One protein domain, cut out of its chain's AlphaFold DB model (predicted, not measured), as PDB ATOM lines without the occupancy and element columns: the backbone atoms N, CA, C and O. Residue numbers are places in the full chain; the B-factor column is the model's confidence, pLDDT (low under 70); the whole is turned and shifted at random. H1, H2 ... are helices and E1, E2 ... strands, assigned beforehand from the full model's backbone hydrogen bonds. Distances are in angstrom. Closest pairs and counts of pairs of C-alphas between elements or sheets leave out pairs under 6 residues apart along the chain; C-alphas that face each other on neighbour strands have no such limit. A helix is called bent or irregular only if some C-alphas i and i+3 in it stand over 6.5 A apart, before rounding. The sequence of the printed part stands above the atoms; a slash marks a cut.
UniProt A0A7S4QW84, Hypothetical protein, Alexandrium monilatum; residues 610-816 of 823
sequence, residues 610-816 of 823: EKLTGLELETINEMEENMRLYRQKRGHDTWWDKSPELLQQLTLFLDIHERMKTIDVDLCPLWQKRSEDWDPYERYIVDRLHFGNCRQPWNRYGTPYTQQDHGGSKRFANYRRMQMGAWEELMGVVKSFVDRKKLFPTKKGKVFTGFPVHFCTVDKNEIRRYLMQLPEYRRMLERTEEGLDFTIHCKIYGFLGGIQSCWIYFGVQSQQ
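What this domain is: This is residues 610 to 816 of the 823 residues of the protein "Hypothetical protein" of Alexandrium monilatum (UniProt A0A7S4QW84). What is the main picture? A narrow sheet of three long strands, E1, E3 and E2, is the middle of three layers, with H1, H6 and H7 on one face and H2 on the other. The longest helix, H5, packs on H2 and runs out past the sheet, with H4 across it and the loop round Gly 711 at the far tip. What is it made of? The printed part has 207 residues, with seven named helices and three named strands in the order H1 H2 H3 H4 H5 E1 H6 H7 E2 E3; the class is mixed and the sheet antiparallel. How large is it? It is elongated, 69 by 41 by 29 A, and only just compact, close to loose, with a radius of gyration of the C-alphas of 20.0 A.

Where its parts are: Where are the strands? E1 is residues 750 to 759, 29.1 A; E2 is 789 to 798, 30.2 A; E3 is 804 to 815, 36.0 A, ending at C-alpha 815 (171.834, 36.261, 75.246). Where are the helices? H1 is residues 610 to 633, 35.1 A, from C-alpha 610 at (144.924, 21.894, 96.461); H2 is 644 to 662, 27.1 A; H5 is 719 to 743, 36.8 A, and only just irregular, with C-alphas 739 and 742 6.8 A apart. The shorter ones are H3, 669 to 672, H4, 680 to 688, H6, 764 to 771, and H7, 775 to 781.

How they stand to each other: How do the strands pair? Inner strand E3 is antiparallel to E1, with N 755 and O 810 at 2.9 A, and forms a hairpin with E2, with N 795 and O 807 at 2.8 A. E1, H6 H7 and E2 make a split strand-helix-strand unit, two strands running the same way with E3 between them; its crossover is right-handed. Which helices are on the sheet? H1, at a height of 9.0 A, and H7, at 9.5 A, are on the same face, and H2, at 8.7 A, on the opposite face. H6 is on the sheet and only just touches H1, with 3 pairs of C-alphas within 8 A, the closest those of Thr 619 and Lys 764, 6.9 A. What is off it? H5 touches H2 with residues 730 to 737 alone, opposite ways at a shallow tilt of 26 degrees, the closest C-alphas being Ile 656 and Leu 730, 7.1 A. H4 touches H5 about perpendicular, 74 degrees, closest at the C-alphas of Tyr 681 and Lys 735, 5.9 A; H3 is close to H5 but not clearly touching, C-alphas 669 and 724 being 7.3 A apart. Are the helix backbones complete? Every O i to N i+4 pair is within hydrogen-bond range in H1, H4, H6 and H7, against 14 of 15 in H2 and 19 of 21 in H5; H3 is too short for such a pair.

The domain as a whole: How far does it reach? The two C-alphas farthest apart, those of Gly 635 and Gly 711, are 69.8 A apart, and the printed part has no cut. Where is it least sure? The one long link, H4 to H5, has 30 residues; residues 689 to 696, 706 to 715 and 717 have pLDDT under 70, against a mean of 84.3 over the printed part.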
ATOM      1  N   GLU A 610     144.828  20.546  95.890       89.12
ATOM      2  CA  GLU A 610     144.924  21.894  96.461       89.12
ATOM      3  C   GLU A 610     146.121  22.024  97.411       89.12
ATOM      4  O   GLU A 610     146.835  23.024  97.375       89.12
ATOM      5  N   LYS A 611     146.374  20.988  98.222       87.44
ATOM      6  CA  LYS A 611     147.512  20.952  99.146       87.44
ATOM      7  C   LYS A 611     148.835  20.796  98.391       87.44
ATOM      8  O   LYS A 611     149.795  21.477  98.725       87.44
ATOM      9  N   LEU A 612     148.859  19.971  97.340       90.19
ATOM     10  CA  LEU A 612     150.031  19.824  96.467       90.19
ATOM     11  C   LEU A 612     150.403  21.145  95.783       90.19
ATOM     12  O   LEU A 612     151.557  21.545  95.840       90.19
ATOM     13  N   THR A 613     149.432  21.865  95.214       91.31
ATOM     14  CA  THR A 613     149.672  23.186  94.606       91.31
ATOM     15  C   THR A 613     150.195  24.203  95.629       91.31
ATOM     16  O   THR A 613     151.032  25.041  95.300       91.31
ATOM     17  N   GLY A 614     149.726  24.130  96.882       90.81
ATOM     18  CA  GLY A 614     150.261  24.939  97.980       90.81
ATOM     19  C   GLY A 614     151.746  24.661  98.236       90.81
ATOM     20  O   GLY A 614     152.546  25.594  98.242       90.81
ATOM     21  N   LEU A 615     152.114  23.381  98.354       90.19
ATOM     22  CA  LEU A 615     153.502  22.941  98.540       90.19
ATOM     23  C   LEU A 615     154.396  23.285  97.336       90.19
ATOM     24  O   LEU A 615     155.551  23.676  97.514       90.19
ATOM     25  N   GLU A 616     153.871  23.190  96.109       93.69
ATOM     26  CA  GLU A 616     154.569  23.598  94.881       93.69
ATOM     27  C   GLU A 616     154.964  25.081  94.951       93.69
ATOM     28  O   GLU A 616     156.126  25.425  94.724       93.69
ATOM     29  N   LEU A 617     154.019  25.958  95.310       92.56
ATOM     30  CA  LEU A 617     154.255  27.399  95.418       92.56
ATOM     31  C   LEU A 617     155.240  27.734  96.543       92.56
ATOM     32  O   LEU A 617     156.120  28.577  96.369       92.56
ATOM     33  N   GLU A 618     155.102  27.069  97.687       91.25
ATOM     34  CA  GLU A 618     155.990  27.244  98.831       91.25
ATOM     35  C   GLU A 618     157.435  26.847  98.494       91.25
ATOM     36  O   GLU A 618     158.370  27.600  98.774       91.25
ATOM     37  N   THR A 619     157.611  25.713  97.811       91.75
ATOM     38  CA  THR A 619     158.918  25.237  97.342       91.75
ATOM     39  C   THR A 619     159.535  26.215  96.341       91.75
ATOM     40  O   THR A 619     160.721  26.526  96.438       91.75
ATOM     41  N   ILE A 620     158.748  26.740  95.392       93.94
ATOM     42  CA  ILE A 620     159.229  27.735  94.419       93.94
ATOM     43  C   ILE A 620     159.716  28.995  95.135       93.94
ATOM     44  O   ILE A 620     160.833  29.437  94.874       93.94
ATOM     45  N   ASN A 621     158.915  29.547  96.049       93.75
ATOM     46  CA  ASN A 621     159.263  30.774  96.767       93.75
ATOM     47  C   ASN A 621     160.568  30.617  97.562       93.75
ATOM     48  O   ASN A 621     161.441  31.479  97.477       93.75
ATOM     49  N   GLU A 622     160.733  29.494  98.264       92.31
ATOM     50  CA  GLU A 622     161.956  29.192  99.014       92.31
ATOM     51  C   GLU A 622     163.183  29.088  98.094       92.31
ATOM     52  O   GLU A 622     164.245  29.653  98.372       92.31
ATOM     53  N   MET A 623     163.058  28.375  96.968       92.94
ATOM     54  CA  MET A 623     164.167  28.215  96.023       92.94
ATOM     55  C   MET A 623     164.532  29.541  95.340       92.94
ATOM     56  O   MET A 623     165.720  29.820  95.142       92.94
ATOM     57  N   GLU A 624     163.541  30.379  95.022       93.25
ATOM     58  CA  GLU A 624     163.756  31.733  94.505       93.25
ATOM     59  C   GLU A 624     164.511  32.603  95.522       93.25
ATOM     60  O   GLU A 624     165.507  33.250  95.182       93.25
ATOM     61  N   GLU A 625     164.085  32.600  96.785       92.31
ATOM     62  CA  GLU A 625     164.728  33.379  97.842       92.31
ATOM     63  C   GLU A 625     166.169  32.920  98.095       92.31
ATOM     64  O   GLU A 625     167.090  33.740  98.137       92.31
ATOM     65  N   ASN A 626     166.403  31.610  98.169       91.25
ATOM     66  CA  ASN A 626     167.736  31.043  98.347       91.25
ATOM     67  C   ASN A 626     168.695  31.459  97.216       91.25
ATOM     68  O   ASN A 626     169.812  31.920  97.474       91.25
ATOM     69  N   MET A 627     168.243  31.368  95.961       91.12
ATOM     70  CA  MET A 627     169.021  31.792  94.796       91.12
ATOM     71  C   MET A 627     169.320  33.294  94.817       91.12
ATOM     72  O   MET A 627     170.465  33.696  94.584       91.12
ATOM     73  N   ARG A 628     168.315  34.117  95.142       91.81
ATOM     74  CA  ARG A 628     168.463  35.570  95.282       91.81
ATOM     75  C   ARG A 628     169.498  35.917  96.347       91.81
ATOM     76  O   ARG A 628     170.426  36.666  96.060       91.81
ATOM     77  N   LEU A 629     169.389  35.339  97.543       91.19
ATOM     78  CA  LEU A 629     170.312  35.594  98.651       91.19
ATOM     79  C   LEU A 629     171.747  35.173  98.316       91.19
ATOM     80  O   LEU A 629     172.695  35.889  98.648       91.19
ATOM     81  N   TYR A 630     171.929  34.026  97.658       90.12
ATOM     82  CA  TYR A 630     173.254  33.556  97.250       90.12
ATOM     83  C   TYR A 630     173.917  34.517  96.256       90.12
ATOM     84  O   TYR A 630     175.084  34.880  96.422       90.12
ATOM     85  N   ARG A 631     173.169  34.957  95.239       90.75
ATOM     86  CA  ARG A 631     173.673  35.848  94.186       90.75
ATOM     87  C   ARG A 631     173.879  37.278  94.677       90.75
ATOM     88  O   ARG A 631     174.929  37.857  94.406       90.75
ATOM     89  N   GLN A 632     172.969  37.796  95.502       90.56
ATOM     90  CA  GLN A 632     173.091  39.118  96.118       90.56
ATOM     91  C   GLN A 632     174.343  39.221  97.000       90.56
ATOM     92  O   GLN A 632     175.054  40.222  96.939       90.56
ATOM     93  N   LYS A 633     174.680  38.168  97.762       91.00
ATOM     94  CA  LYS A 633     175.929  38.111  98.550       91.00
ATOM     95  C   LYS A 633     177.195  38.232  97.696       91.00
ATOM     96  O   LYS A 633     178.229  38.639  98.214       91.00
ATOM     97  N   ARG A 634     177.124  37.878  96.411       89.06
ATOM     98  CA  ARG A 634     178.220  37.994  95.437       89.06
ATOM     99  C   ARG A 634     178.111  39.236  94.544       89.06
ATOM    100  O   ARG A 634     178.933  39.405  93.654       89.06
ATOM    101  N   GLY A 635     177.132  40.111  94.791       86.19
ATOM    102  CA  GLY A 635     176.925  41.341  94.023       86.19
ATOM    103  C   GLY A 635     176.279  41.129  92.653       86.19
ATOM    104  O   GLY A 635     176.436  41.977  91.782       86.19
ATOM    105  N   HIS A 636     175.576  40.011  92.443       87.31
ATOM    106  CA  HIS A 636     174.849  39.743  91.203       87.31
ATOM    107  C   HIS A 636     173.342  39.927  91.378       87.31
ATOM    108  O   HIS A 636     172.759  39.426  92.343       87.31
ATOM    109  N   ASP A 637     172.708  40.549  90.387       84.81
ATOM    110  CA  ASP A 637     171.255  40.681  90.328       84.81
ATOM    111  C   ASP A 637     170.571  39.383  89.860       84.81
ATOM    112  O   ASP A 637     171.165  38.508  89.207       84.81
ATOM    113  N   THR A 638     169.290  39.259  90.214       89.69
ATOM    114  CA  THR A 638     168.412  38.139  89.845       89.69
ATOM    115  C   THR A 638     167.071  38.647  89.342       89.69
ATOM    116  O   THR A 638     166.338  39.293  90.096       89.69
ATOM    117  N   TRP A 639     166.724  38.287  88.108       90.12
ATOM    118  CA  TRP A 639     165.421  38.548  87.498       90.12
ATOM    119  C   TRP A 639     164.669  37.236  87.294       90.12
ATOM    120  O   TRP A 639     165.288  36.220  86.985       90.12
ATOM    121  N   TRP A 640     163.347  37.260  87.466       92.31
ATOM    122  CA  TRP A 640     162.491  36.080  87.335       92.31
ATOM    123  C   TRP A 640     161.613  36.181  86.088       92.31
ATOM    124  O   TRP A 640     160.908  37.174  85.910       92.31
ATOM    125  N   ASP A 641     161.611  35.137  85.263       91.12
ATOM    126  CA  ASP A 641     160.651  34.955  84.180       91.12
ATOM    127  C   ASP A 641     159.569  33.955  84.608       91.12
ATOM    128  O   ASP A 641     159.840  32.768  84.808       91.12
ATOM    129  N   LYS A 642     158.345  34.475  84.762       90.31
ATOM    130  CA  LYS A 642     157.140  33.743  85.180       90.31
ATOM    131  C   LYS A 642     156.084  33.698  84.067       90.31
ATOM    132  O   LYS A 642     154.894  33.598  84.361       90.31
ATOM    133  N   SER A 643     156.492  33.814  82.801       91.25
ATOM    134  CA  SER A 643     155.571  33.755  81.662       91.25
ATOM    135  C   SER A 643     154.741  32.459  81.661       91.25
ATOM    136  O   SER A 643     155.318  31.368  81.706       91.25
ATOM    137  N   PRO A 644     153.399  32.534  81.579       90.38
ATOM    138  CA  PRO A 644     152.534  31.360  81.694       90.38
ATOM    139  C   PRO A 644     152.740  30.358  80.552       90.38
ATOM    140  O   PRO A 644     152.663  29.152  80.777       90.38
ATOM    141  N   GLU A 645     153.075  30.827  79.350       89.62
ATOM    142  CA  GLU A 645     153.368  29.970  78.199       89.62
ATOM    143  C   GLU A 645     154.631  29.131  78.438       89.62
ATOM    144  O   GLU A 645     154.665  27.945  78.106       89.62
ATOM    145  N   LEU A 646     155.660  29.736  79.044       90.00
ATOM    146  CA  LEU A 646     156.898  29.053  79.421       90.00
ATOM    147  C   LEU A 646     156.622  28.012  80.501       90.00
ATOM    148  O   LEU A 646     156.995  26.851  80.337       90.00
ATOM    149  N   LEU A 647     155.916  28.404  81.565       91.62
ATOM    150  CA  LEU A 647     155.558  27.496  82.655       91.62
ATOM    151  C   LEU A 647     154.737  26.303  82.150       91.62
ATOM    152  O   LEU A 647     155.022  25.180  82.544       91.62
ATOM    153  N   GLN A 648     153.804  26.504  81.213       91.19
ATOM    154  CA  GLN A 648     153.030  25.411  80.619       91.19
ATOM    155  C   GLN A 648     153.911  24.404  79.860       91.19
ATOM    156  O   GLN A 648     153.684  23.195  79.952       91.19
ATOM    157  N   GLN A 649     154.925  24.872  79.121       89.56
ATOM    158  CA  GLN A 649     155.876  23.970  78.460       89.56
ATOM    159  C   GLN A 649     156.748  23.220  79.472       89.56
ATOM    160  O   GLN A 649     157.034  22.041  79.266       89.56
ATOM    161  N   LEU A 650     157.144  23.876  80.567       91.69
ATOM    162  CA  LEU A 650     157.891  23.232  81.649       91.69
ATOM    163  C   LEU A 650     157.045  22.184  82.376       91.69
ATOM    164  O   LEU A 650     157.547  21.096  82.632       91.69
ATOM    165  N   THR A 651     155.764  22.456  82.641       92.94
ATOM    166  CA  THR A 651     154.839  21.469  83.218       92.94
ATOM    167  C   THR A 651     154.753  20.228  82.337       92.94
ATOM    168  O   THR A 651     154.982  19.125  82.821       92.94
ATOM    169  N   LEU A 652     154.527  20.400  81.029       90.75
ATOM    170  CA  LEU A 652     154.469  19.274  80.094       90.75
ATOM    171  C   LEU A 652     155.783  18.480  80.068       90.75
ATOM    172  O   LEU A 652     155.774  17.255  79.978       90.75
ATOM    173  N   PHE A 653     156.919  19.173  80.139       89.88
ATOM    174  CA  PHE A 653     158.227  18.538  80.201       89.88
ATOM    175  C   PHE A 653     158.400  17.700  81.480       89.88
ATOM    176  O   PHE A 653     158.852  16.559  81.396       89.88
ATOM    177  N   LEU A 654     157.999  18.219  82.644       92.50
ATOM    178  CA  LEU A 654     158.042  17.473  83.905       92.50
ATOM    179  C   LEU A 654     157.059  16.291  83.913       92.50
ATOM    180  O   LEU A 654     157.440  15.206  84.347       92.50
ATOM    181  N   ASP A 655     155.862  16.447  83.336       92.12
ATOM    182  CA  ASP A 655     154.883  15.362  83.174       92.12
ATOM    183  C   ASP A 655     155.436  14.212  82.318       92.12
ATOM    184  O   ASP A 655     155.235  13.041  82.639       92.12
ATOM    185  N   ILE A 656     156.169  14.524  81.240       89.56
ATOM    186  CA  ILE A 656     156.860  13.517  80.417       89.56
ATOM    187  C   ILE A 656     157.880  12.752  81.269       89.56
ATOM    188  O   ILE A 656     157.906  11.521  81.234       89.56
ATOM    189  N   HIS A 657     158.695  13.462  82.053       88.44
ATOM    190  CA  HIS A 657     159.717  12.854  82.904       88.44
ATOM    191  C   HIS A 657     159.119  11.980  84.015       88.44
ATOM    192  O   HIS A 657     159.587  10.857  84.220       88.44
ATOM    193  N   GLU A 658     158.067  12.440  84.692       91.38
ATOM    194  CA  GLU A 658     157.343  11.644  85.690       91.38
ATOM    195  C   GLU A 658     156.680  10.420  85.051       91.38
ATOM    196  O   GLU A 658     156.716   9.316  85.591       91.38
ATOM    197  N   ARG A 659     156.125  10.560  83.848       89.38
ATOM    198  CA  ARG A 659     155.511   9.426  83.162       89.38
ATOM    199  C   ARG A 659     156.536   8.375  82.761       89.38
ATOM    200  O   ARG A 659     156.313   7.196  83.026       89.38
ATOM    201  N   MET A 660     157.684   8.785  82.218       86.75
ATOM    202  CA  MET A 660     158.815   7.889  81.930       86.75
ATOM    203  C   MET A 660     159.245   7.100  83.168       86.75
ATOM    204  O   MET A 660     159.666   5.956  83.054       86.75
ATOM    205  N   LYS A 661     159.102   7.694  84.357       86.31
ATOM    206  CA  LYS A 661     159.418   7.056  85.628       86.31
ATOM    207  C   LYS A 661     158.469   5.905  86.030       86.31
ATOM    208  O   LYS A 661     158.858   5.073  86.849       86.31
ATOM    209  N   THR A 662     157.274   5.826  85.450       87.50
ATOM    210  CA  THR A 662     156.240   4.824  85.799       87.50
ATOM    211  C   THR A 662     156.092   3.693  84.779       87.50
ATOM    212  O   THR A 662     155.325   2.753  85.004       87.50
ATOM    213  N   ILE A 663     156.818   3.782  83.664       88.25
ATOM    214  CA  ILE A 663     156.734   2.852  82.537       88.25
ATOM    215  C   ILE A 663     157.939   1.903  82.559       88.25
ATOM    216  O   ILE A 663     159.044   2.285  82.939       88.25
ATOM    217  N   ASP A 664     157.714   0.654  82.156       87.19
ATOM    218  CA  ASP A 664     158.741  -0.385  82.075       87.19
ATOM    219  C   ASP A 664     159.693  -0.160  80.897       87.19
ATOM    220  O   ASP A 664     159.286  -0.185  79.731       87.19
ATOM    221  N   VAL A 665     160.971   0.049  81.220       83.88
ATOM    222  CA  VAL A 665     162.040   0.275  80.247       83.88
ATOM    223  C   VAL A 665     162.284  -0.968  79.401       83.88
ATOM    224  O   VAL A 665     162.493  -0.812  78.202       83.88
ATOM    225  N   ASP A 666     162.184  -2.185  79.939       82.94
ATOM    226  CA  ASP A 666     162.440  -3.413  79.170       82.94
ATOM    227  C   ASP A 666     161.379  -3.667  78.091       82.94
ATOM    228  O   ASP A 666     161.639  -4.345  77.095       82.94
ATOM    229  N   LEU A 667     160.192  -3.074  78.245       85.75
ATOM    230  CA  LEU A 667     159.096  -3.148  77.277       85.75
ATOM    231  C   LEU A 667     159.070  -1.980  76.284       85.75
ATOM    232  O   LEU A 667     158.095  -1.832  75.542       85.75
ATOM    233  N   CYS A 668     160.124  -1.161  76.244       85.25
ATOM    234  CA  CYS A 668     160.226  -0.064  75.291       85.25
ATOM    235  C   CYS A 668     160.229  -0.594  73.839       85.25
ATOM    236  O   CYS A 668     161.088  -1.404  73.475       85.25
ATOM    237  N   PRO A 669     159.327  -0.109  72.963       85.06
ATOM    238  CA  PRO A 669     159.268  -0.535  71.562       85.06
ATOM    239  C   PRO A 669     160.562  -0.286  70.772       85.06
ATOM    240  O   PRO A 669     160.805  -0.944  69.760       85.06
ATOM    241  N   LEU A 670     161.409   0.644  71.228       83.25
ATOM    242  CA  LEU A 670     162.660   1.009  70.557       83.25
ATOM    243  C   LEU A 670     163.684  -0.123  70.537       83.25
ATOM    244  O   LEU A 670     164.503  -0.167  69.622       83.25
ATOM    245  N   TRP A 671     163.610  -1.065  71.481       83.19
ATOM    246  CA  TRP A 671     164.528  -2.205  71.552       83.19
ATOM    247  C   TRP A 671     164.327  -3.221  70.428       83.19
ATOM    248  O   TRP A 671     165.202  -4.043  70.177       83.19
ATOM    249  N   GLN A 672     163.197  -3.155  69.720       81.19
ATOM    250  CA  GLN A 672     162.941  -3.980  68.536       81.19
ATOM    251  C   GLN A 672     163.561  -3.385  67.264       81.19
ATOM    252  O   GLN A 672     163.648  -4.071  66.244       81.19
ATOM    253  N   LYS A 673     163.977  -2.113  67.305       82.62
ATOM    254  CA  LYS A 673     164.596  -1.392  66.189       82.62
ATOM    255  C   LYS A 673     166.101  -1.284  66.405       82.62
ATOM    256  O   LYS A 673     166.572  -1.206  67.538       82.62
ATOM    257  N   ARG A 674     166.868  -1.227  65.316       79.19
ATOM    258  CA  ARG A 674     168.298  -0.916  65.406       79.19
ATOM    259  C   ARG A 674     168.490   0.564  65.727       79.19
ATOM    260  O   ARG A 674     167.696   1.398  65.295       79.19
ATOM    261  N   SER A 675     169.558   0.892  66.450       79.06
ATOM    262  CA  SER A 675     169.851   2.269  66.868       79.06
ATOM    263  C   SER A 675     170.039   3.244  65.706       79.06
ATOM    264  O   SER A 675     169.792   4.441  65.857       79.06
ATOM    265  N   GLU A 676     170.463   2.753  64.538       81.81
ATOM    266  CA  GLU A 676     170.616   3.584  63.341       81.81
ATOM    267  C   GLU A 676     169.264   4.072  62.801       81.81
ATOM    268  O   GLU A 676     169.179   5.203  62.315       81.81
ATOM    269  N   ASP A 677     168.219   3.255  62.953       85.25
ATOM    270  CA  ASP A 677     166.876   3.483  62.409       85.25
ATOM    271  C   ASP A 677     166.007   4.377  63.305       85.25
ATOM    272  O   ASP A 677     164.866   4.680  62.952       85.25
ATOM    273  N   TRP A 678     166.522   4.792  64.467       84.69
ATOM    274  CA  TRP A 678     165.786   5.654  65.383       84.69
ATOM    275  C   TRP A 678     165.577   7.043  64.794       84.69
ATOM    276  O   TRP A 678     166.534   7.722  64.395       84.69
ATOM    277  N   ASP A 679     164.325   7.489  64.806       85.12
ATOM    278  CA  ASP A 679     163.970   8.837  64.391       85.12
ATOM    279  C   ASP A 679     164.475   9.900  65.408       85.12
ATOM    280  O   ASP A 679     164.913   9.570  66.518       85.12
ATOM    281  N   PRO A 680     164.469  11.203  65.063       81.75
ATOM    282  CA  PRO A 680     164.952  12.251  65.967       81.75
ATOM    283  C   PRO A 680     164.202  12.334  67.309       81.75
ATOM    284  O   PRO A 680     164.773  12.795  68.298       81.75
ATOM    285  N   TYR A 681     162.938  11.909  67.354       83.12
ATOM    286  CA  TYR A 681     162.095  11.914  68.551       83.12
ATOM    287  C   TYR A 681     162.413  10.714  69.448       83.12
ATOM    288  O   TYR A 681     162.524  10.857  70.661       83.12
ATOM    289  N   GLU A 682     162.625   9.544  68.853       83.81
ATOM    290  CA  GLU A 682     163.059   8.318  69.520       83.81
ATOM    291  C   GLU A 682     164.450   8.503  70.133       83.81
ATOM    292  O   GLU A 682     164.662   8.175  71.301       83.81
ATOM    293  N   ARG A 683     165.375   9.143  69.402       81.38
ATOM    294  CA  ARG A 683     166.683   9.544  69.946       81.38
ATOM    295  C   ARG A 683     166.543  10.513  71.110       81.38
ATOM    296  O   ARG A 683     167.220  10.342  72.115       81.38
ATOM    297  N   TYR A 684     165.630  11.483  71.015       79.75
ATOM    298  CA  TYR A 684     165.349  12.391  72.126       79.75
ATOM    299  C   TYR A 684     164.877  11.634  73.375       79.75
ATOM    300  O   TYR A 684     165.330  11.948  74.472       79.75
ATOM    301  N   ILE A 685     164.008  10.629  73.225       80.00
ATOM    302  CA  ILE A 685     163.570   9.784  74.343       80.00
ATOM    303  C   ILE A 685     164.769   9.054  74.945       80.00
ATOM    304  O   ILE A 685     164.981   9.181  76.142       80.00
ATOM    305  N   VAL A 686     165.583   8.359  74.147       76.44
ATOM    306  CA  VAL A 686     166.745   7.599  74.651       76.44
ATOM    307  C   VAL A 686     167.790   8.503  75.309       76.44
ATOM    308  O   VAL A 686     168.283   8.182  76.385       76.44
ATOM    309  N   ASP A 687     168.080   9.668  74.732       75.81
ATOM    310  CA  ASP A 687     169.030  10.624  75.311       75.81
ATOM    311  C   ASP A 687     168.519  11.227  76.630       75.81
ATOM    312  O   ASP A 687     169.313  11.577  77.507       75.81
ATOM    313  N   ARG A 688     167.192  11.363  76.782       71.25
ATOM    314  CA  ARG A 688     166.533  11.884  77.994       71.25
ATOM    315  C   ARG A 688     166.141  10.812  78.999       71.25
ATOM    316  O   ARG A 688     165.919  11.144  80.165       71.25
ATOM    317  N   LEU A 689     166.105   9.544  78.595       62.81
ATOM    318  CA  LEU A 689     166.130   8.383  79.472       62.81
ATOM    319  C   LEU A 689     167.517   8.351  80.136       62.81
ATOM    320  O   LEU A 689     168.356   7.508  79.855       62.81
ATOM    321  N   HIS A 690     167.774   9.265  81.073       54.66
ATOM    322  CA  HIS A 690     168.957   9.253  81.945       54.66
ATOM    323  C   HIS A 690     168.943   8.074  82.946       54.66
ATOM    324  O   HIS A 690     169.601   8.117  83.983       54.66
ATOM    325  N   PHE A 691     168.196   7.011  82.644       50.84
ATOM    326  CA  PHE A 691     168.230   5.730  83.330       50.84
ATOM    327  C   PHE A 691     169.575   5.056  83.034       50.84
ATOM    328  O   PHE A 691     169.701   4.305  82.075       50.84
ATOM    329  N   GLY A 692     170.619   5.387  83.793       44.47
ATOM    330  CA  GLY A 692     171.850   4.587  83.858       44.47
ATOM    331  C   GLY A 692     172.551   4.276  82.525       44.47
ATOM    332  O   GLY A 692     173.093   3.188  82.384       44.47
ATOM    333  N   ASN A 693     172.571   5.193  81.547       48.62
ATOM    334  CA  ASN A 693     173.128   4.956  80.199       48.62
ATOM    335  C   ASN A 693     172.413   3.858  79.376       48.62
ATOM    336  O   ASN A 693     173.019   3.296  78.459       48.62
ATOM    337  N   CYS A 694     171.141   3.555  79.653       53.56
ATOM    338  CA  CYS A 694     170.406   2.504  78.946       53.56
ATOM    339  C   CYS A 694     170.129   2.869  77.484       53.56
ATOM    340  O   CYS A 694     169.144   3.518  77.145       53.56
ATOM    341  N   ARG A 695     171.009   2.397  76.600       63.03
ATOM    342  CA  ARG A 695     170.780   2.307  75.148       63.03
ATOM    343  C   ARG A 695     170.240   0.934  74.731       63.03
ATOM    344  O   ARG A 695     170.164   0.650  73.539       63.03
ATOM    345  N   GLN A 696     169.954   0.075  75.707       69.19
ATOM    346  CA  GLN A 696     169.559  -1.324  75.570       69.19
ATOM    347  C   GLN A 696     168.616  -1.692  76.730       69.19
ATOM    348  O   GLN A 696     168.635  -0.985  77.745       69.19
ATOM    349  N   PRO A 697     167.813  -2.765  76.602       75.31
ATOM    350  CA  PRO A 697     167.060  -3.310  77.732       75.31
ATOM    351  C   PRO A 697     168.005  -3.689  78.883       75.31
ATOM    352  O   PRO A 697     169.133  -4.127  78.641       75.31
ATOM    353  N   TRP A 698     167.539  -3.541  80.124       74.88
ATOM    354  CA  TRP A 698     168.280  -3.958  81.317       74.88
ATOM    355  C   TRP A 698     168.437  -5.476  81.364       74.88
ATOM    356  O   TRP A 698     169.502  -5.982  81.714       74.88
ATOM    357  N   ASN A 699     167.388  -6.208  80.985       83.75
ATOM    358  CA  ASN A 699     167.367  -7.664  81.050       83.75
ATOM    359  C   ASN A 699     167.560  -8.298  79.670       83.75
ATOM    360  O   ASN A 699     166.639  -8.352  78.853       83.75
ATOM    361  N   ARG A 700     168.764  -8.840  79.427       80.31
ATOM    362  CA  ARG A 700     169.164  -9.422  78.130       80.31
ATOM    363  C   ARG A 700     168.215 -10.520  77.633       80.31
ATOM    364  O   ARG A 700     167.922 -10.558  76.444       80.31
ATOM    365  N   TYR A 701     167.739 -11.397  78.519       77.62
ATOM    366  CA  TYR A 701     166.869 -12.526  78.148       77.62
ATOM    367  C   TYR A 701     165.369 -12.210  78.266       77.62
ATOM    368  O   TYR A 701     164.533 -13.110  78.197       77.62
ATOM    369  N   GLY A 702     165.014 -10.935  78.440       79.62
ATOM    370  CA  GLY A 702     163.633 -10.480  78.563       79.62
ATOM    371  C   GLY A 702     163.089 -10.531  79.990       79.62
ATOM    372  O   GLY A 702     163.831 -10.504  80.971       79.62
ATOM    373  N   THR A 703     161.760 -10.559  80.096       83.12
ATOM    374  CA  THR A 703     161.031 -10.392  81.359       83.12
ATOM    375  C   THR A 703     159.947 -11.465  81.538       83.12
ATOM    376  O   THR A 703     159.248 -11.792  80.564       83.12
ATOM    377  N   PRO A 704     159.729 -11.977  82.769       81.44
ATOM    378  CA  PRO A 704     158.646 -12.916  83.073       81.44
ATOM    379  C   PRO A 704     157.254 -12.333  82.788       81.44
ATOM    380  O   PRO A 704     156.290 -13.077  82.620       81.44
ATOM    381  N   TYR A 705     157.127 -11.012  82.654       80.31
ATOM    382  CA  TYR A 705     155.845 -10.341  82.436       80.31
ATOM    383  C   TYR A 705     155.342 -10.394  80.980       80.31
ATOM    384  O   TYR A 705     154.314  -9.795  80.657       80.31
ATOM    385  N   THR A 706     156.054 -11.095  80.089       67.62
ATOM    386  CA  THR A 706     155.727 -11.187  78.651       67.62
ATOM    387  C   THR A 706     155.345 -12.581  78.160       67.62
ATOM    388  O   THR A 706     154.761 -12.683  77.078       67.62
ATOM    389  N   GLN A 707     155.646 -13.643  78.914       59.19
ATOM    390  CA  GLN A 707     155.478 -15.022  78.451       59.19
ATOM    391  C   GLN A 707     154.004 -15.457  78.536       59.19
ATOM    392  O   GLN A 707     153.449 -15.597  79.621       59.19
ATOM    393  N   GLN A 708     153.360 -15.673  77.381       51.72
ATOM    394  CA  GLN A 708     151.990 -16.207  77.295       51.72
ATOM    395  C   GLN A 708     151.936 -17.747  77.371       51.72
ATOM    396  O   GLN A 708     150.886 -18.295  77.705       51.72
ATOM    397  N   ASP A 709     153.054 -18.444  77.129       44.50
ATOM    398  CA  ASP A 709     153.015 -19.835  76.645       44.50
ATOM    399  C   ASP A 709     153.517 -20.923  77.607       44.50
ATOM    400  O   ASP A 709     153.460 -22.109  77.279       44.50
ATOM    401  N   HIS A 710     153.954 -20.593  78.822       41.81
ATOM    402  CA  HIS A 710     154.400 -21.607  79.792       41.81
ATOM    403  C   HIS A 710     153.522 -21.627  81.041       41.81
ATOM    404  O   HIS A 710     153.972 -21.386  82.152       41.81
ATOM    405  N   GLY A 711     152.238 -21.917  80.804       41.78
ATOM    406  CA  GLY A 711     151.268 -22.436  81.768       41.78
ATOM    407  C   GLY A 711     151.327 -21.869  83.187       41.78
ATOM    408  O   GLY A 711     151.905 -22.507  84.065       41.78
ATOM    409  N   GLY A 712     150.579 -20.795  83.463       42.34
ATOM    410  CA  GLY A 712     150.098 -20.630  84.837       42.34
ATOM    411  C   GLY A 712     149.379 -19.351  85.251       42.34
ATOM    412  O   GLY A 712     148.424 -19.482  86.016       42.34
ATOM    413  N   SER A 713     149.716 -18.156  84.748       47.16
ATOM    414  CA  SER A 713     149.191 -16.935  85.379       47.16
ATOM    415  C   SER A 713     148.678 -15.880  84.409       47.16
ATOM    416  O   SER A 713     149.411 -15.170  83.726       47.16
ATOM    417  N   LYS A 714     147.353 -15.682  84.460       57.50
ATOM    418  CA  LYS A 714     146.640 -14.540  83.861       57.50
ATOM    419  C   LYS A 714     147.047 -13.188  84.474       57.50
ATOM    420  O   LYS A 714     146.578 -12.160  83.989       57.50
ATOM    421  N   ARG A 715     147.886 -13.170  85.521       65.12
ATOM    422  CA  ARG A 715     148.256 -11.971  86.294       65.12
ATOM    423  C   ARG A 715     148.861 -10.871  85.427       65.12
ATOM    424  O   ARG A 715     148.477  -9.717  85.570       65.12
ATOM    425  N   PHE A 716     149.739 -11.232  84.490       71.12
ATOM    426  CA  PHE A 716     150.444 -10.268  83.635       71.12
ATOM    427  C   PHE A 716     149.931 -10.225  82.195       71.12
ATOM    428  O   PHE A 716     150.457  -9.470  81.380       71.12
ATOM    429  N   ALA A 717     148.854 -10.954  81.874       67.06
ATOM    430  CA  ALA A 717     148.299 -11.004  80.519       67.06
ATOM    431  C   ALA A 717     147.950  -9.605  79.971       67.06
ATOM    432  O   ALA A 717     148.096  -9.334  78.780       67.06
ATOM    433  N   ASN A 718     147.532  -8.695  80.855       78.44
ATOM    434  CA  ASN A 718     147.226  -7.308  80.510       78.44
ATOM    435  C   ASN A 718     148.410  -6.348  80.687       78.44
ATOM    436  O   ASN A 718     148.357  -5.242  80.152       78.44
ATOM    437  N   TYR A 719     149.465  -6.753  81.400       83.62
ATOM    438  CA  TYR A 719     150.570  -5.870  81.769       83.62
ATOM    439  C   TYR A 719     151.345  -5.393  80.542       83.62
ATOM    440  O   TYR A 719     151.451  -4.189  80.321       83.62
ATOM    441  N   ARG A 720     151.785  -6.318  79.678       83.50
ATOM    442  CA  ARG A 720     152.493  -5.975  78.435       83.50
ATOM    443  C   ARG A 720     151.691  -5.003  77.570       83.50
ATOM    444  O   ARG A 720     152.228  -4.007  77.104       83.50
ATOM    445  N   ARG A 721     150.395  -5.272  77.382       84.56
ATOM    446  CA  ARG A 721     149.496  -4.415  76.594       84.56
ATOM    447  C   ARG A 721     149.372  -3.016  77.203       84.56
ATOM    448  O   ARG A 721     149.417  -2.036  76.470       84.56
ATOM    449  N   MET A 722     149.239  -2.931  78.526       86.81
ATOM    450  CA  MET A 722     149.173  -1.662  79.251       86.81
ATOM    451  C   MET A 722     150.475  -0.861  79.111       86.81
ATOM    452  O   MET A 722     150.420   0.330  78.820       86.81
ATOM    453  N   GLN A 723     151.636  -1.508  79.255       88.81
ATOM    454  CA  GLN A 723     152.944  -0.858  79.117       88.81
ATOM    455  C   GLN A 723     153.224  -0.413  77.675       88.81
ATOM    456  O   GLN A 723     153.665   0.712  77.463       88.81
ATOM    457  N   MET A 724     152.896  -1.237  76.674       87.00
ATOM    458  CA  MET A 724     153.018  -0.848  75.263       87.00
ATOM    459  C   MET A 724     152.130   0.357  74.923       87.00
ATOM    460  O   MET A 724     152.615   1.313  74.324       87.00
ATOM    461  N   GLY A 725     150.869   0.362  75.371       90.00
ATOM    462  CA  GLY A 725     149.983   1.515  75.188       90.00
ATOM    463  C   GLY A 725     150.495   2.776  75.899       90.00
ATOM    464  O   GLY A 725     150.420   3.872  75.349       90.00
ATOM    465  N   ALA A 726     151.081   2.631  77.093       90.50
ATOM    466  CA  ALA A 726     151.690   3.748  77.811       90.50
ATOM    467  C   ALA A 726     152.918   4.324  77.080       90.50
ATOM    468  O   ALA A 726     153.082   5.547  77.062       90.50
ATOM    469  N   TRP A 727     153.739   3.474  76.449       90.62
ATOM    470  CA  TRP A 727     154.845   3.899  75.585       90.62
ATOM    471  C   TRP A 727     154.359   4.627  74.331       90.62
ATOM    472  O   TRP A 727     154.904   5.677  74.002       90.62
ATOM    473  N   GLU A 728     153.333   4.113  73.649       90.81
ATOM    474  CA  GLU A 728     152.757   4.754  72.457       90.81
ATOM    475  C   GLU A 728     152.219   6.156  72.771       90.81
ATOM    476  O   GLU A 728     152.508   7.117  72.050       90.81
ATOM    477  N   GLU A 729     151.494   6.300  73.883       91.94
ATOM    478  CA  GLU A 729     150.994   7.598  74.337       91.94
ATOM    479  C   GLU A 729     152.147   8.557  74.665       91.94
ATOM    480  O   GLU A 729     152.153   9.701  74.204       91.94
ATOM    481  N   LEU A 730     153.160   8.084  75.403       90.81
ATOM    482  CA  LEU A 730     154.345   8.875  75.736       90.81
ATOM    483  C   LEU A 730     155.078   9.348  74.474       90.81
ATOM    484  O   LEU A 730     155.402  10.530  74.362       90.81
ATOM    485  N   MET A 731     155.306   8.458  73.504       89.38
ATOM    486  CA  MET A 731     155.949   8.797  72.233       89.38
ATOM    487  C   MET A 731     155.151   9.856  71.461       89.38
ATOM    488  O   MET A 731     155.739  10.799  70.927       89.38
ATOM    489  N   GLY A 732     153.815   9.766  71.453       90.19
ATOM    490  CA  GLY A 732     152.945  10.776  70.845       90.19
ATOM    491  C   GLY A 732     153.052  12.154  71.512       90.19
ATOM    492  O   GLY A 732     153.137  13.184  70.827       90.19
ATOM    493  N   VAL A 733     153.106  12.187  72.847       89.94
ATOM    494  CA  VAL A 733     153.290  13.425  73.623       89.94
ATOM    495  C   VAL A 733     154.674  14.028  73.378       89.94
ATOM    496  O   VAL A 733     154.778  15.231  73.124       89.94
ATOM    497  N   VAL A 734     155.729  13.209  73.385       88.44
ATOM    498  CA  VAL A 734     157.107  13.655  73.132       88.44
ATOM    499  C   VAL A 734     157.254  14.212  71.722       88.44
ATOM    500  O   VAL A 734     157.820  15.291  71.559       88.44
ATOM    501  N   LYS A 735     156.693  13.545  70.710       88.94
ATOM    502  CA  LYS A 735     156.689  14.051  69.333       88.94
ATOM    503  C   LYS A 735     156.064  15.443  69.255       88.94
ATOM    504  O   LYS A 735     156.689  16.384  68.771       88.94
ATOM    505  N   SER A 736     154.879  15.597  69.846       87.62
ATOM    506  CA  SER A 736     154.169  16.881  69.909       87.62
ATOM    507  C   SER A 736     154.966  17.960  70.654       87.62
ATOM    508  O   SER A 736     154.910  19.137  70.300       87.62
ATOM    509  N   PHE A 737     155.708  17.585  71.697       86.75
ATOM    510  CA  PHE A 737     156.576  18.490  72.450       86.75
ATOM    511  C   PHE A 737     157.798  18.936  71.635       86.75
ATOM    512  O   PHE A 737     158.084  20.131  71.556       86.75
ATOM    513  N   VAL A 738     158.492  18.001  70.985       84.81
ATOM    514  CA  VAL A 738     159.680  18.287  70.167       84.81
ATOM    515  C   VAL A 738     159.322  19.135  68.946       84.81
ATOM    516  O   VAL A 738     160.048  20.079  68.638       84.81
ATOM    517  N   ASP A 739     158.182  18.880  68.298       85.88
ATOM    518  CA  ASP A 739     157.709  19.700  67.175       85.88
ATOM    519  C   ASP A 739     157.456  21.159  67.603       85.88
ATOM    520  O   ASP A 739     157.765  22.101  66.868       85.88
ATOM    521  N   ARG A 740     156.986  21.367  68.842       83.12
ATOM    522  CA  ARG A 740     156.797  22.698  69.441       83.12
ATOM    523  C   ARG A 740     158.091  23.369  69.906       83.12
ATOM    524  O   ARG A 740     158.067  24.566  70.174       83.12
ATOM    525  N   LYS A 741     159.234  22.674  69.936       77.88
ATOM    526  CA  LYS A 741     160.523  23.237  70.390       77.88
ATOM    527  C   LYS A 741     160.962  24.464  69.583       77.88
ATOM    528  O   LYS A 741     161.598  25.358  70.127       77.88
ATOM    529  N   LYS A 742     160.603  24.541  68.295       74.69
ATOM    530  CA  LYS A 742     160.892  25.715  67.443       74.69
ATOM    531  C   LYS A 742     160.107  26.966  67.850       74.69
ATOM    532  O   LYS A 742     160.518  28.072  67.527       74.69
ATOM    533  N   LEU A 743     158.981  26.775  68.532       79.31
ATOM    534  CA  LEU A 743     158.084  27.815  69.031       79.31
ATOM    535  C   LEU A 743     158.220  27.973  70.552       79.31
ATOM    536  O   LEU A 743     157.299  28.467  71.201       79.31
ATOM    537  N   PHE A 744     159.329  27.506  71.139       83.25
ATOM    538  CA  PHE A 744     159.522  27.582  72.579       83.25
ATOM    539  C   PHE A 744     159.523  29.056  73.022       83.25
ATOM    540  O   PHE A 744     160.222  29.865  72.407       83.25
ATOM    541  N   PRO A 745     158.736  29.429  74.046       84.06
ATOM    542  CA  PRO A 745     158.537  30.821  74.434       84.06
ATOM    543  C   PRO A 745     159.801  31.374  75.106       84.06
ATOM    544  O   PRO A 745     159.972  31.271  76.318       84.06
ATOM    545  N   THR A 746     160.706  31.947  74.310       85.88
ATOM    546  CA  THR A 746     161.889  32.675  74.788       85.88
ATOM    547  C   THR A 746     161.760  34.169  74.511       85.88
ATOM    548  O   THR A 746     161.102  34.598  73.557       85.88
ATOM    549  N   LYS A 747     162.406  34.997  75.339       83.06
ATOM    550  CA  LYS A 747     162.529  36.428  75.043       83.06
ATOM    551  C   LYS A 747     163.372  36.629  73.777       83.06
ATOM    552  O   LYS A 747     164.287  35.861  73.479       83.06
ATOM    553  N   LYS A 748     163.071  37.690  73.022       80.69
ATOM    554  CA  LYS A 748     163.723  37.982  71.735       80.69
ATOM    555  C   LYS A 748     165.251  38.060  71.890       80.69
ATOM    556  O   LYS A 748     165.740  38.837  72.705       80.69
ATOM    557  N   GLY A 749     165.982  37.283  71.086       81.38
ATOM    558  CA  GLY A 749     167.452  37.237  71.101       81.38
ATOM    559  C   GLY A 749     168.061  36.484  72.289       81.38
ATOM    560  O   GLY A 749     169.258  36.623  72.538       81.38
ATOM    561  N   LYS A 750     167.259  35.715  73.039       85.50
ATOM    562  CA  LYS A 750     167.730  34.888  74.154       85.50
ATOM    563  C   LYS A 750     167.541  33.397  73.897       85.50
ATOM    564  O   LYS A 750     166.592  32.976  73.233       85.50
ATOM    565  N   VAL A 751     168.424  32.600  74.494       87.75
ATOM    566  CA  VAL A 751     168.368  31.134  74.505       87.75
ATOM    567  C   VAL A 751     168.011  30.665  75.908       87.75
ATOM    568  O   VAL A 751     168.631  31.080  76.883       87.75
ATOM    569  N   PHE A 752     167.016  29.783  76.013       89.75
ATOM    570  CA  PHE A 752     166.640  29.154  77.276       89.75
ATOM    571  C   PHE A 752     167.424  27.858  77.483       89.75
ATOM    572  O   PHE A 752     167.394  26.956  76.645       89.75
ATOM    573  N   THR A 753     168.106  27.757  78.618       89.44
ATOM    574  CA  THR A 753     168.843  26.560  79.039       89.44
ATOM    575  C   THR A 753     168.449  26.195  80.459       89.44
ATOM    576  O   THR A 753     168.095  27.065  81.246       89.44
ATOM    577  N   GLY A 754     168.467  24.911  80.798       89.81
ATOM    578  CA  GLY A 754     168.076  24.468  82.129       89.81
ATOM    579  C   GLY A 754     168.161  22.964  82.299       89.81
ATOM    580  O   GLY A 754     168.543  22.244  81.372       89.81
ATOM    581  N   PHE A 755     167.816  22.503  83.494       90.94
ATOM    582  CA  PHE A 755     167.816  21.089  83.846       90.94
ATOM    583  C   PHE A 755     166.724  20.778  84.886       90.94
ATOM    584  O   PHE A 755     166.482  21.592  85.783       90.94
ATOM    585  N   PRO A 756     166.050  19.617  84.776       91.69
ATOM    586  CA  PRO A 756     165.159  19.117  85.815       91.69
ATOM    587  C   PRO A 756     165.944  18.389  86.913       91.69
ATOM    588  O   PRO A 756     166.951  17.733  86.641       91.69
ATOM    589  N   VAL A 757     165.438  18.441  88.141       91.69
ATOM    590  CA  VAL A 757     165.903  17.636  89.274       91.69
ATOM    591  C   VAL A 757     164.693  16.981  89.932       91.69
ATOM    592  O   VAL A 757     163.676  17.639  90.151       91.69
ATOM    593  N   HIS A 758     164.799  15.685  90.220       91.75
ATOM    594  CA  HIS A 758     163.789  14.920  90.953       91.75
ATOM    595  C   HIS A 758     164.227  14.750  92.407       91.75
ATOM    596  O   HIS A 758     165.376  14.388  92.661       91.75
ATOM    597  N   PHE A 759     163.309  14.999  93.333       91.19
ATOM    598  CA  PHE A 759     163.477  14.829  94.768       91.19
ATOM    599  C   PHE A 759     162.405  13.887  95.318       91.19
ATOM    600  O   PHE A 759     161.235  13.949  94.934       91.19
ATOM    601  N   CYS A 760     162.815  13.057  96.274       88.50
ATOM    602  CA  CYS A 760     161.954  12.146  97.039       88.50
ATOM    603  C   CYS A 760     161.454  12.784  98.350       88.50
ATOM    604  O   CYS A 760     160.929  12.109  99.230       88.50
ATOM    605  N   THR A 761     161.682  14.088  98.503       86.06
ATOM    606  CA  THR A 761     161.360  14.888  99.684       86.06
ATOM    607  C   THR A 761     160.874  16.261  99.236       86.06
ATOM    608  O   THR A 761     161.251  16.742  98.161       86.06
ATOM    609  N   VAL A 762     160.041  16.883 100.065       84.62
ATOM    610  CA  VAL A 762     159.624  18.290  99.931       84.62
ATOM    611  C   VAL A 762     160.205  19.139 101.069       84.62
ATOM    612  O   VAL A 762     159.977  20.344 101.138       84.62
ATOM    613  N   ASP A 763     161.046  18.540 101.920       84.12
ATOM    614  CA  ASP A 763     161.815  19.270 102.919       84.12
ATOM    615  C   ASP A 763     162.780  20.248 102.228       84.12
ATOM    616  O   ASP A 763     163.707  19.881 101.497       84.12
ATOM    617  N   LYS A 764     162.556  21.533 102.490       85.19
ATOM    618  CA  LYS A 764     163.304  22.660 101.930       85.19
ATOM    619  C   LYS A 764     164.793  22.615 102.274       85.19
ATOM    620  O   LYS A 764     165.632  22.951 101.432       85.19
ATOM    621  N   ASN A 765     165.128  22.207 103.495       84.31
ATOM    622  CA  ASN A 765     166.498  22.131 103.988       84.31
ATOM    623  C   ASN A 765     167.247  20.991 103.303       84.31
ATOM    624  O   ASN A 765     168.392  21.170 102.865       84.31
ATOM    625  N   GLU A 766     166.594  19.842 103.140       84.75
ATOM    626  CA  GLU A 766     167.161  18.722 102.395       84.75
ATOM    627  C   GLU A 766     167.344  19.059 100.914       84.75
ATOM    628  O   GLU A 766     168.449  18.889 100.389       84.75
ATOM    629  N   ILE A 767     166.317  19.616 100.258       90.12
ATOM    630  CA  ILE A 767     166.387  20.063  98.859       90.12
ATOM    631  C   ILE A 767     167.558  21.031  98.678       90.12
ATOM    632  O   ILE A 767     168.402  20.831  97.802       90.12
ATOM    633  N   ARG A 768     167.684  22.044  99.543       87.94
ATOM    634  CA  ARG A 768     168.801  22.998  99.513       87.94
ATOM    635  C   ARG A 768     170.153  22.303  99.644       87.94
ATOM    636  O   ARG A 768     171.083  22.628  98.897       87.94
ATOM    637  N   ARG A 769     170.286  21.369 100.587       88.00
ATOM    638  CA  ARG A 769     171.526  20.614 100.810       88.00
ATOM    639  C   ARG A 769     171.906  19.798  99.574       88.00
ATOM    640  O   ARG A 769     173.076  19.820  99.191       88.00
ATOM    641  N   TYR A 770     170.945  19.123  98.946       88.75
ATOM    642  CA  TYR A 770     171.162  18.330  97.735       88.75
ATOM    643  C   TYR A 770     171.485  19.199  96.517       88.75
ATOM    644  O   TYR A 770     172.459  18.929  95.818       88.75
ATOM    645  N   LEU A 771     170.752  20.293  96.300       90.31
ATOM    646  CA  LEU A 771     171.017  21.239  95.211       90.31
ATOM    647  C   LEU A 771     172.431  21.805  95.284       90.31
ATOM    648  O   LEU A 771     173.135  21.873  94.278       90.31
ATOM    649  N   MET A 772     172.890  22.150  96.487       87.69
ATOM    650  CA  MET A 772     174.254  22.625  96.679       87.69
ATOM    651  C   MET A 772     175.305  21.551  96.414       87.69
ATOM    652  O   MET A 772     176.465  21.918  96.305       87.69
ATOM    653  N   GLN A 773     174.978  20.265  96.299       87.31
ATOM    654  CA  GLN A 773     175.925  19.222  95.884       87.31
ATOM    655  C   GLN A 773     175.990  19.064  94.357       87.31
ATOM    656  O   GLN A 773     176.983  18.534  93.860       87.31
ATOM    657  N   LEU A 774     174.996  19.570  93.618       87.81
ATOM    658  CA  LEU A 774     174.920  19.468  92.161       87.81
ATOM    659  C   LEU A 774     175.829  20.502  91.468       87.81
ATOM    660  O   LEU A 774     175.624  21.714  91.621       87.81
ATOM    661  N   PRO A 775     176.817  20.064  90.663       88.31
ATOM    662  CA  PRO A 775     177.681  20.971  89.908       88.31
ATOM    663  C   PRO A 775     176.920  21.850  88.907       88.31
ATOM    664  O   PRO A 775     177.302  22.995  88.684       88.31
ATOM    665  N   GLU A 776     175.853  21.340  88.289       89.25
ATOM    666  CA  GLU A 776     174.983  22.066  87.350       89.25
ATOM    667  C   GLU A 776     174.338  23.279  88.026       89.25
ATOM    668  O   GLU A 776     174.371  24.386  87.486       89.25
ATOM    669  N   TYR A 777     173.811  23.081  89.236       91.06
ATOM    670  CA  TYR A 777     173.157  24.132  90.008       91.06
ATOM    671  C   TYR A 777     174.151  25.199  90.467       91.06
ATOM    672  O   TYR A 777     173.907  26.388  90.263       91.06
ATOM    673  N   ARG A 778     175.317  24.794  90.994       89.69
ATOM    674  CA  ARG A 778     176.392  25.741  91.347       89.69
ATOM    675  C   ARG A 778     176.823  26.574  90.141       89.69
ATOM    676  O   ARG A 778     176.852  27.795  90.235       89.69
ATOM    677  N   ARG A 779     177.072  25.936  88.993       88.69
ATOM    678  CA  ARG A 779     177.439  26.640  87.753       88.69
ATOM    679  C   ARG A 779     176.382  27.656  87.333       88.69
ATOM    680  O   ARG A 779     176.736  28.745  86.900       88.69
ATOM    681  N   MET A 780     175.099  27.325  87.472       88.25
ATOM    682  CA  MET A 780     174.010  28.250  87.161       88.25
ATOM    683  C   MET A 780     173.977  29.449  88.124       88.25
ATOM    684  O   MET A 780     173.804  30.582  87.676       88.25
ATOM    685  N   LEU A 781     174.191  29.221  89.425       87.88
ATOM    686  CA  LEU A 781     174.262  30.283  90.435       87.88
ATOM    687  C   LEU A 781     175.426  31.251  90.201       87.88
ATOM    688  O   LEU A 781     175.288  32.442  90.470       87.88
ATOM    689  N   GLU A 782     176.556  30.744  89.709       87.38
ATOM    690  CA  GLU A 782     177.803  31.493  89.521       87.38
ATOM    691  C   GLU A 782     177.893  32.236  88.180       87.38
ATOM    692  O   GLU A 782     178.879  32.927  87.937       87.38
ATOM    693  N   ARG A 783     176.870  32.150  87.317       85.50
ATOM    694  CA  ARG A 783     176.839  32.901  86.053       85.50
ATOM    695  C   ARG A 783     176.862  34.413  86.295       85.50
ATOM    696  O   ARG A 783     175.994  34.945  86.991       85.50
ATOM    697  N   THR A 784     177.813  35.099  85.666       81.06
ATOM    698  CA  THR A 784     178.045  36.546  85.825       81.06
ATOM    699  C   THR A 784     177.553  37.389  84.649       81.06
ATOM    700  O   THR A 784     177.737  38.601  84.664       81.06
ATOM    701  N   GLU A 785     176.974  36.767  83.619       81.75
ATOM    702  CA  GLU A 785     176.423  37.470  82.456       81.75
ATOM    703  C   GLU A 785     175.340  38.478  82.882       81.75
ATOM    704  O   GLU A 785     174.547  38.221  83.795       81.75
ATOM    705  N   GLU A 786     175.298  39.635  82.220       75.94
ATOM    706  CA  GLU A 786     174.268  40.645  82.459       75.94
ATOM    707  C   GLU A 786     172.963  40.287  81.732       75.94
ATOM    708  O   GLU A 786     172.954  39.659  80.673       75.94
ATOM    709  N   GLY A 787     171.825  40.692  82.303       80.38
ATOM    710  CA  GLY A 787     170.516  40.466  81.688       80.38
ATOM    711  C   GLY A 787     170.027  39.013  81.726       80.38
ATOM    712  O   GLY A 787     169.211  38.633  80.885       80.38
ATOM    713  N   LEU A 788     170.492  38.201  82.678       87.44
ATOM    714  CA  LEU A 788     169.978  36.847  82.903       87.44
ATOM    715  C   LEU A 788     168.564  36.877  83.493       87.44
ATOM    716  O   LEU A 788     168.325  37.532  84.508       87.44
ATOM    717  N   ASP A 789     167.654  36.115  82.887       89.75
ATOM    718  CA  ASP A 789     166.332  35.836  83.454       89.75
ATOM    719  C   ASP A 789     166.267  34.380  83.913       89.75
ATOM    720  O   ASP A 789     166.446  33.467  83.108       89.75
ATOM    721  N   PHE A 790     166.007  34.159  85.196       93.38
ATOM    722  CA  PHE A 790     165.885  32.831  85.785       93.38
ATOM    723  C   PHE A 790     164.426  32.377  85.817       93.38
ATOM    724  O   PHE A 790     163.510  33.177  85.999       93.38
ATOM    725  N   THR A 791     164.210  31.072  85.699       94.50
ATOM    726  CA  THR A 791     162.899  30.439  85.852       94.50
ATOM    727  C   THR A 791     163.048  29.245  86.777       94.50
ATOM    728  O   THR A 791     163.873  28.368  86.528       94.50
ATOM    729  N   ILE A 792     162.238  29.197  87.831       95.06
ATOM    730  CA  ILE A 792     162.097  28.025  88.696       95.06
ATOM    731  C   ILE A 792     160.654  27.553  88.573       95.06
ATOM    732  O   ILE A 792     159.721  28.338  88.722       95.06
ATOM    733  N   HIS A 793     160.469  26.273  88.270       95.69
ATOM    734  CA  HIS A 793     159.148  25.659  88.204       95.69
ATOM    735  C   HIS A 793     159.150  24.358  89.000       95.69
ATOM    736  O   HIS A 793     160.071  23.562  88.852       95.69
ATOM    737  N   CYS A 794     158.135  24.152  89.835       95.81
ATOM    738  CA  CYS A 794     157.982  22.959  90.661       95.81
ATOM    739  C   CYS A 794     156.683  22.237  90.299       95.81
ATOM    740  O   CYS A 794     155.658  22.886  90.083       95.81
ATOM    741  N   LYS A 795     156.734  20.906  90.257       95.50
ATOM    742  CA  LYS A 795     155.572  20.034  90.104       95.50
ATOM    743  C   LYS A 795     155.667  18.870  91.082       95.50
ATOM    744  O   LYS A 795     156.678  18.171  91.100       95.50
ATOM    745  N   ILE A 796     154.620  18.657  91.877       94.69
ATOM    746  CA  ILE A 796     154.566  17.604  92.893       94.69
ATOM    747  C   ILE A 796     153.415  16.642  92.580       94.69
ATOM    748  O   ILE A 796     152.270  17.052  92.376       94.69
ATOM    749  N   TYR A 797     153.718  15.345  92.574       93.12
ATOM    750  CA  TYR A 797     152.748  14.265  92.384       93.12
ATOM    751  C   TYR A 797     152.551  13.515  93.701       93.12
ATOM    752  O   TYR A 797     153.518  13.061  94.309       93.12
ATOM    753  N   GLY A 798     151.300  13.400  94.152       90.31
ATOM    754  CA  GLY A 798     150.947  12.700  95.386       90.31
ATOM    755  C   GLY A 798     150.620  11.226  95.148       90.31
ATOM    756  O   GLY A 798     149.865  10.892  94.235       90.31
ATOM    757  N   PHE A 799     151.134  10.367  96.019       90.44
ATOM    758  CA  PHE A 799     150.901   8.927  96.041       90.44
ATOM    759  C   PHE A 799     150.312   8.473  97.383       90.44
ATOM    760  O   PHE A 799     150.268   9.226  98.358       90.44
ATOM    761  N   LEU A 800     149.862   7.216  97.430       88.38
ATOM    762  CA  LEU A 800     149.436   6.529  98.648       88.38
ATOM    763  C   LEU A 800     150.525   6.598  99.739       88.38
ATOM    764  O   LEU A 800     151.717   6.631  99.437       88.38
ATOM    765  N   GLY A 801     150.120   6.656 101.004       81.50
ATOM    766  CA  GLY A 801     150.994   6.917 102.153       81.50
ATOM    767  C   GLY A 801     151.360   8.396 102.339       81.50
ATOM    768  O   GLY A 801     152.225   8.715 103.149       81.50
ATOM    769  N   GLY A 802     150.748   9.306 101.569       81.62
ATOM    770  CA  GLY A 802     151.128  10.722 101.535       81.62
ATOM    771  C   GLY A 802     152.519  10.977 100.935       81.62
ATOM    772  O   GLY A 802     153.072  12.059 101.122       81.62
ATOM    773  N   ILE A 803     153.073   9.992 100.220       89.81
ATOM    774  CA  ILE A 803     154.377  10.049  99.544       89.81
ATOM    775  C   ILE A 803     154.298  10.985  98.333       89.81
ATOM    776  O   ILE A 803     153.251  11.103  97.695       89.81
ATOM    777  N   GLN A 804     155.399  11.671  98.020       90.44
ATOM    778  CA  GLN A 804     155.427  12.741  97.024       90.44
ATOM    779  C   GLN A 804     156.605  12.563  96.058       90.44
ATOM    780  O   GLN A 804     157.733  12.347  96.486       90.44
ATOM    781  N   SER A 805     156.349  12.692  94.755       92.94
ATOM    782  CA  SER A 805     157.391  12.863  93.731       92.94
ATOM    783  C   SER A 805     157.505  14.346  93.412       92.94
ATOM    784  O   SER A 805     156.565  14.927  92.867       92.94
ATOM    785  N   CYS A 806     158.625  14.968  93.779       93.81
ATOM    786  CA  CYS A 806     158.849  16.398  93.603       93.81
ATOM    787  C   CYS A 806     159.820  16.644  92.448       93.81
ATOM    788  O   CYS A 806     160.962  16.189  92.465       93.81
ATOM    789  N   TRP A 807     159.378  17.381  91.437       95.00
ATOM    790  CA  TRP A 807     160.206  17.796  90.315       95.00
ATOM    791  C   TRP A 807     160.414  19.298  90.338       95.00
ATOM    792  O   TRP A 807     159.447  20.056  90.339       95.00
ATOM    793  N   ILE A 808     161.672  19.727  90.272       95.12
ATOM    794  CA  ILE A 808     162.033  21.140  90.175       95.12
ATOM    795  C   ILE A 808     162.853  21.355  88.909       95.12
ATOM    796  O   ILE A 808     163.882  20.715  88.696       95.12
ATOM    797  N   TYR A 809     162.398  22.266  88.059       94.69
ATOM    798  CA  TYR A 809     163.120  22.714  86.882       94.69
ATOM    799  C   TYR A 809     163.829  24.033  87.171       94.69
ATOM    800  O   TYR A 809     163.191  25.009  87.570       94.69
ATOM    801  N   PHE A 810     165.131  24.067  86.898       94.25
ATOM    802  CA  PHE A 810     165.952  25.268  86.974       94.25
ATOM    803  C   PHE A 810     166.323  25.720  85.566       94.25
ATOM    804  O   PHE A 810     166.997  24.995  84.833       94.25
ATOM    805  N   GLY A 811     165.862  26.906  85.182       93.12
ATOM    806  CA  GLY A 811     166.072  27.494  83.867       93.12
ATOM    807  C   GLY A 811     166.706  28.876  83.933       93.12
ATOM    808  O   GLY A 811     166.535  29.618  84.899       93.12
ATOM    809  N   VAL A 812     167.419  29.232  82.870       93.06
ATOM    810  CA  VAL A 812     168.012  30.548  82.664       93.06
ATOM    811  C   VAL A 812     167.957  30.926  81.184       93.06
ATOM    812  O   VAL A 812     168.262  30.110  80.307       93.06
ATOM    813  N   GLN A 813     167.571  32.169  80.903       91.62
ATOM    814  CA  GLN A 813     167.673  32.787  79.586       91.62
ATOM    815  C   GLN A 813     168.903  33.693  79.537       91.62
ATOM    816  O   GLN A 813     168.965  34.692  80.257       91.62
ATOM    817  N   SER A 814     169.851  33.357  78.667       88.88
ATOM    818  CA  SER A 814     171.030  34.173  78.353       88.88
ATOM    819  C   SER A 814     170.940  34.727  76.932       88.88
ATOM    820  O   SER A 814     170.140  34.246  76.123       88.88
ATOM    821  N   GLN A 815     171.724  35.764  76.620       84.00
ATOM    822  CA  GLN A 815     171.834  36.261  75.246       84.00
ATOM    823  C   GLN A 815     172.297  35.137  74.318       84.00
ATOM    824  O   GLN A 815     173.143  34.321  74.682       84.00
ATOM    825  N   GLN A 816     171.711  35.077  73.124       76.06
ATOM    826  CA  GLN A 816     172.204  34.200  72.076       76.06
ATOM    827  C   GLN A 816     173.588  34.707  71.661       76.06
ATOM    828  O   GLN A 816     173.692  35.813  71.134       76.06
TER     829      GLN A 816